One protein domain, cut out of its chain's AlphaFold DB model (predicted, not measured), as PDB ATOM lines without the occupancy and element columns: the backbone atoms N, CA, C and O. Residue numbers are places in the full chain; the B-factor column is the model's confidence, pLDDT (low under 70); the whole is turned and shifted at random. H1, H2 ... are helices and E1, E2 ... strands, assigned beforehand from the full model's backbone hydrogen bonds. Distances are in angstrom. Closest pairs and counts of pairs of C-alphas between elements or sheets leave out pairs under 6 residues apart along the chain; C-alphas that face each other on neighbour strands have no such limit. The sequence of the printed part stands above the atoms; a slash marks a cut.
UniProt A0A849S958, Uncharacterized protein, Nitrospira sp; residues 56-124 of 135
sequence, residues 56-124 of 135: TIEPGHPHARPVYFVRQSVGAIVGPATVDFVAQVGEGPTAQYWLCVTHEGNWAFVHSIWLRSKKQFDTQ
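What this domain is: This is residues 56 to 124 of the 135 residues of an uncharacterized protein of Nitrospira sp (UniProt A0A849S958). A small, strongly twisted antiparallel sheet folds over at its longest strand, E3, which bends sharply, and E2 on its first part comes round towards E5, a loose, barrel-like roll that is not fully closed. Residues 115 to 116, after E5, pair with residues 68 to 69 of E2; the short helix H1 packs on the hairpin of E2 and E3, and the short strand E1 lies beside the last part of E3. The printed part has 69 residues, with five named strands and, after the last of them along the chain, one named helix, H1; the sheet is branched, with the antiparallel neighbour pairs E1 and E3, E2 and E3, E3 and E4, and E4 and E5, and the class is mostly strand. The whole is compact, with a radius of gyration of the C-alphas of 12.1 A and spans of 34 by 24 by 21 A.

Where its parts are: E1, residues 56 to 59, begins with C-alpha 56 at (136.881, 153.089, 131.267) and is 10.3 A long. E2, residues 67 to 71, is 12.2 A long. E3, residues 76 to 89, is 25.7 A from first to last C-alpha and bends by 101 degrees at residue 82, where C-alpha 82 stands at (154.498, 160.575, 129.162). E4, residues 96 to 103, is 21.8 A long, and E5, residues 106 to 111, is 16.4 A long. H1, residues 118 to 123, is 8.6 A long and ends with C-alpha 123 at (169.852, 151.391, 139.666).

How they stand to each other: E3 has three antiparallel neighbours: E1 beside residues 85 to 88 and E2 beside residues 76 to 81 lie on one side of it, E4 beside residues 81 to 89 on the other side. N 58 and O 86, 2.8 A, are within hydrogen-bond range between E1 and E3, as are N 71 and O 76, 2.8 A, between E2 and E3. E2, E3, E4 and E5 form a meander, each strand the antiparallel neighbour of the one before, and each two in turn form a hairpin. E3 and E4 run at 132 degrees, with N 87 and O 98 at 2.8 A; E4 and E5 run at 160 degrees, with N 101 and O 108 at 2.9 A. The closest C-alphas of E2 and E5 are those of Phe 69 and Val 110, 7.3 A. E1 is apart from E2 and from E5. H1 is on the sheet at a height of 8.8 A, only just over E2 and E3 with 3 of its C-alphas on each, and runs slantwise to the strands, at 33 degrees to E2 on the local plane. The closest C-alphas of H1 and E3 are those of Phe 121 and Ile 77, 5.7 A. In H1 every O i to N i+4 pair is within hydrogen-bond range.

The domain as a whole: The C-alphas of Glu 91 and Thr 123 are the two farthest apart, at 34.3 A. The printed part has no cut. The links from E2 to E3 and from E4 to E5 are tight, the other links are short, and no link is long. The mean pLDDT of the printed part is 94.8, and no printed residue is under 70.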
ATOM      1  N   THR A  56     136.836 151.630 131.154       91.69
ATOM      2  CA  THR A  56     136.881 153.089 131.267       91.69
ATOM      3  C   THR A  56     138.225 153.567 130.741       91.69
ATOM      4  O   THR A  56     139.261 153.062 131.166       91.69
ATOM      5  N   ILE A  57     138.225 154.529 129.816       92.56
ATOM      6  CA  ILE A  57     139.446 155.162 129.301       92.56
ATOM      7  C   ILE A  57     139.376 156.650 129.615       92.56
ATOM      8  O   ILE A  57     138.468 157.342 129.159       92.56
ATOM      9  N   GLU A  58     140.359 157.138 130.360       94.12
ATOM     10  CA  GLU A  58     140.487 158.538 130.742       94.12
ATOM     11  C   GLU A  58     141.780 159.130 130.173       94.12
ATOM     12  O   GLU A  58     142.789 158.423 130.053       94.12
ATOM     13  N   PRO A  59     141.792 160.422 129.807       95.00
ATOM     14  CA  PRO A  59     143.034 161.099 129.469       95.00
ATOM     15  C   PRO A  59     143.990 161.091 130.665       95.00
ATOM     16  O   PRO A  59     143.578 161.157 131.825       95.00
ATOM     17  N   GLY A  60     145.289 161.049 130.382       91.31
ATOM     18  CA  GLY A  60     146.319 161.236 131.392       91.31
ATOM     19  C   GLY A  60     146.125 162.568 132.115       91.31
ATOM     20  O   GLY A  60     145.823 163.594 131.503       91.31
ATOM     21  N   HIS A  61     146.296 162.564 133.438       91.62
ATOM     22  CA  HIS A  61     146.182 163.790 134.222       91.62
ATOM     23  C   HIS A  61     147.186 164.846 133.703       91.62
ATOM     24  O   HIS A  61     148.350 164.499 133.488       91.62
ATOM     25  N   PRO A  62     146.823 166.140 133.580       90.69
ATOM     26  CA  PRO A  62     147.720 167.181 133.046       90.69
ATOM     27  C   PRO A  62     149.055 167.333 133.795       90.69
ATOM     28  O   PRO A  62     150.030 167.866 133.273       90.69
ATOM     29  N   HIS A  63     149.091 166.872 135.045       92.94
ATOM     30  CA  HIS A  63     150.271 166.861 135.913       92.94
ATOM     31  C   HIS A  63     150.726 165.442 136.280       92.94
ATOM     32  O   HIS A  63     151.352 165.240 137.323       92.94
ATOM     33  N   ALA A  64     150.359 164.442 135.474       92.75
ATOM     34  CA  ALA A  64     150.816 163.076 135.671       92.75
ATOM     35  C   ALA A  64     152.348 163.048 135.659       92.75
ATOM     36  O   ALA A  64     153.002 163.613 134.780       92.75
ATOM     37  N   ARG A  65     152.936 162.396 136.664       95.44
ATOM     38  CA  ARG A  65     154.384 162.194 136.683       95.44
ATOM     39  C   ARG A  65     154.763 161.237 135.549       95.44
ATOM     40  O   ARG A  65     154.014 160.289 135.309       95.44
ATOM     41  N   PRO A  66     155.928 161.422 134.909       96.75
ATOM     42  CA  PRO A  66     156.415 160.454 133.945       96.75
ATOM     43  C   PRO A  66     156.573 159.075 134.581       96.75
ATOM     44  O   PRO A  66     156.958 158.958 135.752       96.75
ATOM     45  N   VAL A  67     156.307 158.041 133.796       98.06
ATOM     46  CA  VAL A  67     156.395 156.651 134.242       98.06
ATOM     47  C   VAL A  67     157.624 155.959 133.669       98.06
ATOM     48  O   VAL A  67     158.172 156.358 132.641       98.06
ATOM     49  N   TYR A  68     158.044 154.902 134.357       98.19
ATOM     50  CA  TYR A  68     159.102 153.995 133.934       98.19
ATOM     51  C   TYR A  68     158.499 152.598 133.892       98.19
ATOM     52  O   TYR A  68     157.664 152.262 134.735       98.19
ATOM     53  N   PHE A  69     158.881 151.784 132.918       97.81
ATOM     54  CA  PHE A  69     158.273 150.469 132.741       97.81
ATOM     55  C   PHE A  69     159.225 149.480 132.090       97.81
ATOM     56  O   PHE A  69     160.160 149.863 131.394       97.81
ATOM     57  N   VAL A  70     158.988 148.191 132.314       96.94
ATOM     58  CA  VAL A  70     159.743 147.129 131.644       96.94
ATOM     59  C   VAL A  70     159.265 147.004 130.202       96.94
ATOM     60  O   VAL A  70     158.108 146.667 129.946       96.94
ATOM     61  N   ARG A  71     160.168 147.217 129.245       94.81
ATOM     62  CA  ARG A  71     159.918 146.919 127.836       94.81
ATOM     63  C   ARG A  71     160.141 145.425 127.608       94.81
ATOM     64  O   ARG A  71     161.277 144.961 127.562       94.81
ATOM     65  N   GLN A  72     159.050 144.675 127.450       90.19
ATOM     66  CA  GLN A  72     159.069 143.206 127.367       90.19
ATOM     67  C   GLN A  72     160.015 142.653 126.292       90.19
ATOM     68  O   GLN A  72     160.638 141.622 126.518       90.19
ATOM     69  N   SER A  73     160.174 143.348 125.162       89.12
ATOM     70  CA  SER A  73     161.052 142.900 124.073       89.12
ATOM     71  C   SER A  73     162.535 142.841 124.447       89.12
ATOM     72  O   SER A  73     163.279 142.075 123.847       89.12
ATOM     73  N   VAL A  74     162.971 143.648 125.419       88.81
ATOM     74  CA  VAL A  74     164.380 143.756 125.838       88.81
ATOM     75  C   VAL A  74     164.593 143.404 127.310       88.81
ATOM     76  O   VAL A  74     165.729 143.324 127.758       88.81
ATOM     77  N   GLY A  75     163.518 143.233 128.087       91.00
ATOM     78  CA  GLY A  75     163.584 142.959 129.527       91.00
ATOM     79  C   GLY A  75     164.147 144.109 130.374       91.00
ATOM     80  O   GLY A  75     164.351 143.941 131.572       91.00
ATOM     81  N   ALA A  76     164.385 145.276 129.772       93.56
ATOM     82  CA  ALA A  76     164.953 146.456 130.414       93.56
ATOM     83  C   ALA A  76     163.862 147.443 130.849       93.56
ATOM     84  O   ALA A  76     162.823 147.567 130.195       93.56
ATOM     85  N   ILE A  77     164.117 148.178 131.930       96.38
ATOM     86  CA  ILE A  77     163.312 149.331 132.330       96.38
ATOM     87  C   ILE A  77     163.659 150.497 131.401       96.38
ATOM     88  O   ILE A  77     164.830 150.826 131.214       96.38
ATOM     89  N   VAL A  78     162.633 151.115 130.822       96.50
ATOM     90  CA  VAL A  78     162.722 152.308 129.974       96.50
ATOM     91  C   VAL A  78     161.904 153.446 130.586       96.50
ATOM     92  O   VAL A  78     161.016 153.212 131.412       96.50
ATOM     93  N   GLY A  79     162.211 154.680 130.197       95.69
ATOM     94  CA  GLY A  79     161.587 155.899 130.699       95.69
ATOM     95  C   GLY A  79     162.571 157.076 130.690       95.69
ATOM     96  O   GLY A  79     163.760 156.876 130.440       95.69
ATOM     97  N   PRO A  80     162.112 158.301 130.997       97.69
ATOM     98  CA  PRO A  80     160.742 158.667 131.363       97.69
ATOM     99  C   PRO A  80     159.775 158.642 130.167       97.69
ATOM    100  O   PRO A  80     160.111 159.110 129.084       97.69
ATOM    101  N   ALA A  81     158.560 158.127 130.371       97.88
ATOM    102  CA  ALA A  81     157.482 158.156 129.380       97.88
ATOM    103  C   ALA A  81     156.308 159.028 129.850       97.88
ATOM    104  O   ALA A  81     155.958 159.022 131.035       97.88
ATOM    105  N   THR A  82     155.699 159.761 128.918       97.81
ATOM    106  CA  THR A  82     154.498 160.575 129.162       97.81
ATOM    107  C   THR A  82     153.271 159.674 129.170       97.81
ATOM    108  O   THR A  82     153.170 158.797 128.321       97.81
ATOM    109  N   VAL A  83     152.348 159.871 130.112       97.75
ATOM    110  CA  VAL A  83     151.075 159.135 130.154       97.75
ATOM    111  C   VAL A  83     150.028 159.914 129.371       97.75
ATOM    112  O   VAL A  83     149.639 161.001 129.791       97.75
ATOM    113  N   ASP A  84     149.572 159.348 128.260       96.81
ATOM    114  CA  ASP A  84     148.570 159.960 127.387       96.81
ATOM    115  C   ASP A  84     147.151 159.564 127.812       96.81
ATOM    116  O   ASP A  84     146.254 160.405 127.841       96.81
ATOM    117  N   PHE A  85     146.962 158.296 128.199       97.19
ATOM    118  CA  PHE A  85     145.683 157.755 128.669       97.19
ATOM    119  C   PHE A  85     145.881 156.710 129.765       97.19
ATOM    120  O   PHE A  85     146.891 156.001 129.798       97.19
ATOM    121  N   VAL A  86     144.869 156.569 130.615       96.56
ATOM    122  CA  VAL A  86     144.734 155.478 131.580       96.56
ATOM    123  C   VAL A  86     143.463 154.715 131.247       96.56
ATOM    124  O   VAL A  86     142.394 155.304 131.120       96.56
ATOM    125  N   ALA A  87     143.581 153.404 131.093       95.06
ATOM    126  CA  ALA A  87     142.453 152.507 130.937       95.06
ATOM    127  C   ALA A  87     142.308 151.638 132.188       95.06
ATOM    128  O   ALA A  87     143.281 151.046 132.661       95.06
ATOM    129  N   GLN A  88     141.089 151.554 132.705       94.69
ATOM    130  CA  GLN A  88     140.685 150.622 133.745       94.69
ATOM    131  C   GLN A  88     139.795 149.559 133.102       94.69
ATOM    132  O   GLN A  88     138.815 149.897 132.441       94.69
ATOM    133  N   VAL A  89     140.144 148.289 133.288       91.75
ATOM    134  CA  VAL A  89     139.345 147.135 132.865       91.75
ATOM    135  C   VAL A  89     138.795 146.476 134.122       91.75
ATOM    136  O   VAL A  89     139.569 146.068 134.991       91.75
ATOM    137  N   GLY A  90     137.472 146.434 134.239       89.62
ATOM    138  CA  GLY A  90     136.782 145.909 135.413       89.62
ATOM    139  C   GLY A  90     136.646 146.921 136.545       89.62
ATOM    140  O   GLY A  90     137.026 148.087 136.441       89.62
ATOM    141  N   GLU A  91     136.080 146.471 137.660       88.38
ATOM    142  CA  GLU A  91     135.763 147.309 138.818       88.38
ATOM    143  C   GLU A  91     136.214 146.657 140.126       88.38
ATOM    144  O   GLU A  91     136.415 145.445 140.223       88.38
ATOM    145  N   GLY A  92     136.366 147.483 141.163       89.19
ATOM    146  CA  GLY A  92     136.670 147.012 142.508       89.19
ATOM    147  C   GLY A  92     138.060 146.364 142.635       89.19
ATOM    148  O   GLY A  92     139.008 146.793 141.977       89.19
ATOM    149  N   PRO A  93     138.219 145.353 143.510       88.81
ATOM    150  CA  PRO A  93     139.523 144.752 143.816       88.81
ATOM    151  C   PRO A  93     140.195 144.014 142.651       88.81
ATOM    152  O   PRO A  93     141.389 143.733 142.727       88.81
ATOM    153  N   THR A  94     139.443 143.666 141.605       88.31
ATOM    154  CA  THR A  94     139.942 142.937 140.429       88.31
ATOM    155  C   THR A  94     140.253 143.853 139.250       88.31
ATOM    156  O   THR A  94     140.702 143.362 138.218       88.31
ATOM    157  N   ALA A  95     140.040 145.166 139.395       91.50
ATOM    158  CA  ALA A  95     140.294 146.132 138.338       91.50
ATOM    159  C   ALA A  95     141.759 146.089 137.875       91.50
ATOM    160  O   ALA A  95     142.699 146.191 138.672       91.50
ATOM    161  N   GLN A  96     141.949 145.973 136.566       94.31
ATOM    162  CA  GLN A  96     143.252 146.027 135.921       94.31
ATOM    163  C   GLN A  96     143.475 147.413 135.330       94.31
ATOM    164  O   GLN A  96     142.572 148.004 134.745       94.31
ATOM    165  N   TYR A  97     144.704 147.914 135.436       95.88
ATOM    166  CA  TYR A  97     145.061 149.239 134.937       95.88
ATOM    167  C   TYR A  97     146.100 149.134 133.831       95.88
ATOM    168  O   TYR A  97     147.132 148.470 133.978       95.88
ATOM    169  N   TRP A  98     145.838 149.847 132.747       97.12
ATOM    170  CA  TRP A  98     146.681 149.955 131.570       97.12
ATOM    171  C   TRP A  98     146.961 151.424 131.288       97.12
ATOM    172  O   TRP A  98     146.098 152.279 131.457       97.12
ATOM    173  N   LEU A  99     148.180 151.731 130.871       97.50
ATOM    174  CA  LEU A  99     148.589 153.076 130.502       97.50
ATOM    175  C   LEU A  99     148.928 153.087 129.015       97.50
ATOM    176  O   LEU A  99     149.701 152.246 128.557       97.50
ATOM    177  N   CYS A 100     148.381 154.045 128.275       97.44
ATOM    178  CA  CYS A 100     148.918 154.424 126.973       97.44
ATOM    179  C   CYS A 100     149.977 155.492 127.218       97.44
ATOM    180  O   CYS A 100     149.675 156.530 127.813       97.44
ATOM    181  N   VAL A 101     151.214 155.215 126.817       97.75
ATOM    182  CA  VAL A 101     152.349 156.097 127.079       97.75
ATOM    183  C   VAL A 101     153.117 156.416 125.809       97.75
ATOM    184  O   VAL A 101     153.274 155.556 124.940       97.75
ATOM    185  N   THR A 102     153.684 157.616 125.756       97.81
ATOM    186  CA  THR A 102     154.619 158.044 124.718       97.81
ATOM    187  C   THR A 102     156.044 158.041 125.273       97.81
ATOM    188  O   THR A 102     156.359 158.744 126.235       97.81
ATOM    189  N   HIS A 103     156.927 157.260 124.647       96.88
ATOM    190  CA  HIS A 103     158.359 157.190 124.949       96.88
ATOM    191  C   HIS A 103     159.159 157.365 123.658       96.88
ATOM    192  O   HIS A 103     159.006 156.572 122.728       96.88
ATOM    193  N   GLU A 104     160.009 158.394 123.591       95.69
ATOM    194  CA  GLU A 104     160.845 158.692 122.410       95.69
ATOM    195  C   GLU A 104     160.021 158.783 121.108       95.69
ATOM    196  O   GLU A 104     160.384 158.220 120.078       95.69
ATOM    197  N   GLY A 105     158.853 159.433 121.173       96.19
ATOM    198  CA  GLY A 105     157.941 159.600 120.034       96.19
ATOM    199  C   GLY A 105     157.147 158.350 119.637       96.19
ATOM    200  O   GLY A 105     156.338 158.423 118.718       96.19
ATOM    201  N   ASN A 106     157.335 157.222 120.327       95.94
ATOM    202  CA  ASN A 106     156.627 155.974 120.060       95.94
ATOM    203  C   ASN A 106     155.598 155.681 121.149       95.94
ATOM    204  O   ASN A 106     155.844 155.928 122.331       95.94
ATOM    205  N   TRP A 107     154.463 155.115 120.745       96.25
ATOM    206  CA  TRP A 107     153.390 154.743 121.662       96.25
ATOM    207  C   TRP A 107     153.577 153.318 122.180       96.25
ATOM    208  O   TRP A 107     154.020 152.427 121.450       96.25
ATOM    209  N   ALA A 108     153.212 153.096 123.439       95.56
ATOM    210  CA  ALA A 108     153.188 151.780 124.060       95.56
ATOM    211  C   ALA A 108     151.990 151.634 125.004       95.56
ATOM    212  O   ALA A 108     151.623 152.570 125.711       95.56
ATOM    213  N   PHE A 109     151.433 150.423 125.057       95.81
ATOM    214  CA  PHE A 109     150.453 150.030 126.065       95.81
ATOM    215  C   PHE A 109     151.160 149.280 127.189       95.81
ATOM    216  O   PHE A 109     151.825 148.270 126.958       95.81
ATOM    217  N   VAL A 110     151.031 149.785 128.411       97.25
ATOM    218  CA  VAL A 110     151.767 149.303 129.578       97.25
ATOM    219  C   VAL A 110     150.782 148.894 130.660       97.25
ATOM    220  O   VAL A 110     150.128 149.739 131.265       97.25
ATOM    221  N   HIS A 111     150.698 147.597 130.946       97.19
ATOM    222  CA  HIS A 111     149.969 147.131 132.125       97.19
ATOM    223  C   HIS A 111     150.681 147.617 133.394       97.19
ATOM    224  O   HIS A 111     151.909 147.546 133.494       97.19
ATOM    225  N   SER A 112     149.913 148.045 134.396       96.44
ATOM    226  CA  SER A 112     150.405 148.524 135.694       96.44
ATOM    227  C   SER A 112     151.446 147.614 136.372       96.44
ATOM    228  O   SER A 112     152.369 148.123 137.002       96.44
ATOM    229  N   ILE A 113     151.376 146.288 136.191       96.88
ATOM    230  CA  ILE A 113     152.348 145.320 136.738       96.88
ATOM    231  C   ILE A 113     153.773 145.495 136.179       96.88
ATOM    232  O   ILE A 113     154.759 145.081 136.797       96.88
ATOM    233  N   TRP A 114     153.904 146.120 135.007       97.75
ATOM    234  CA  TRP A 114     155.187 146.395 134.361       97.75
ATOM    235  C   TRP A 114     155.759 147.760 134.724       97.75
ATOM    236  O   TRP A 114     156.904 148.037 134.365       97.75
ATOM    237  N   LEU A 115     155.019 148.588 135.466       97.81
ATOM    238  CA  LEU A 115     155.525 149.862 135.958       97.81
ATOM    239  C   LEU A 115     156.657 149.643 136.959       97.81
ATOM    240  O   LEU A 115     156.687 148.680 137.731       97.81
ATOM    241  N   ARG A 116     157.619 150.553 136.936       97.75
ATOM    242  CA  ARG A 116     158.780 150.565 137.816       97.75
ATOM    243  C   ARG A 116     158.976 151.962 138.371       97.75
ATOM    244  O   ARG A 116     158.550 152.964 137.799       97.75
ATOM    245  N   SER A 117     159.621 152.021 139.525       97.06
ATOM    246  CA  SER A 117     160.019 153.292 140.114       97.06
ATOM    247  C   SER A 117     161.205 153.885 139.357       97.06
ATOM    248  O   SER A 117     162.052 153.157 138.837       97.06
ATOM    249  N   LYS A 118     161.326 155.216 139.395       96.75
ATOM    250  CA  LYS A 118     162.531 155.917 138.933       96.75
ATOM    251  C   LYS A 118     163.800 155.341 139.577       96.75
ATOM    252  O   LYS A 118     164.781 155.101 138.893       96.75
ATOM    253  N   LYS A 119     163.752 155.033 140.879       96.50
ATOM    254  CA  LYS A 119     164.883 154.431 141.599       96.50
ATOM    255  C   LYS A 119     165.331 153.114 140.962       96.50
ATOM    256  O   LYS A 119     166.524 152.912 140.805       96.50
ATOM    257  N   GLN A 120     164.395 152.235 140.593       95.88
ATOM    258  CA  GLN A 120     164.729 150.968 139.930       95.88
ATOM    259  C   GLN A 120     165.384 151.194 138.567       95.88
ATOM    260  O   GLN A 120     166.353 150.506 138.258       95.88
ATOM    261  N   PHE A 121     164.881 152.160 137.794       95.94
ATOM    262  CA  PHE A 121     165.490 152.575 136.531       95.94
ATOM    263  C   PHE A 121     166.924 153.086 136.740       95.94
ATOM    264  O   PHE A 121     167.842 152.568 136.117       95.94
ATOM    265  N   ASP A 122     167.134 154.007 137.684       94.00
ATOM    266  CA  ASP A 122     168.453 154.589 137.979       94.00
ATOM    267  C   ASP A 122     169.466 153.534 138.475       94.00
ATOM    268  O   ASP A 122     170.665 153.648 138.233       94.00
ATOM    269  N   THR A 123     169.000 152.493 139.179       94.19
ATOM    270  CA  THR A 123     169.852 151.391 139.666       94.19
ATOM    271  C   THR A 123     170.063 150.271 138.655       94.19
ATOM    272  O   THR A 123     170.843 149.356 138.922       94.19
ATOM    273  N   GLN A 124     169.350 150.287 137.527       90.50
ATOM    274  CA  GLN A 124     169.512 149.266 136.507       90.50
ATOM    275  C   GLN A 124     170.922 149.380 135.936       90.50
ATOM    276  O   GLN A 124     171.251 150.337 135.238       90.50
TER     277      GLN A 124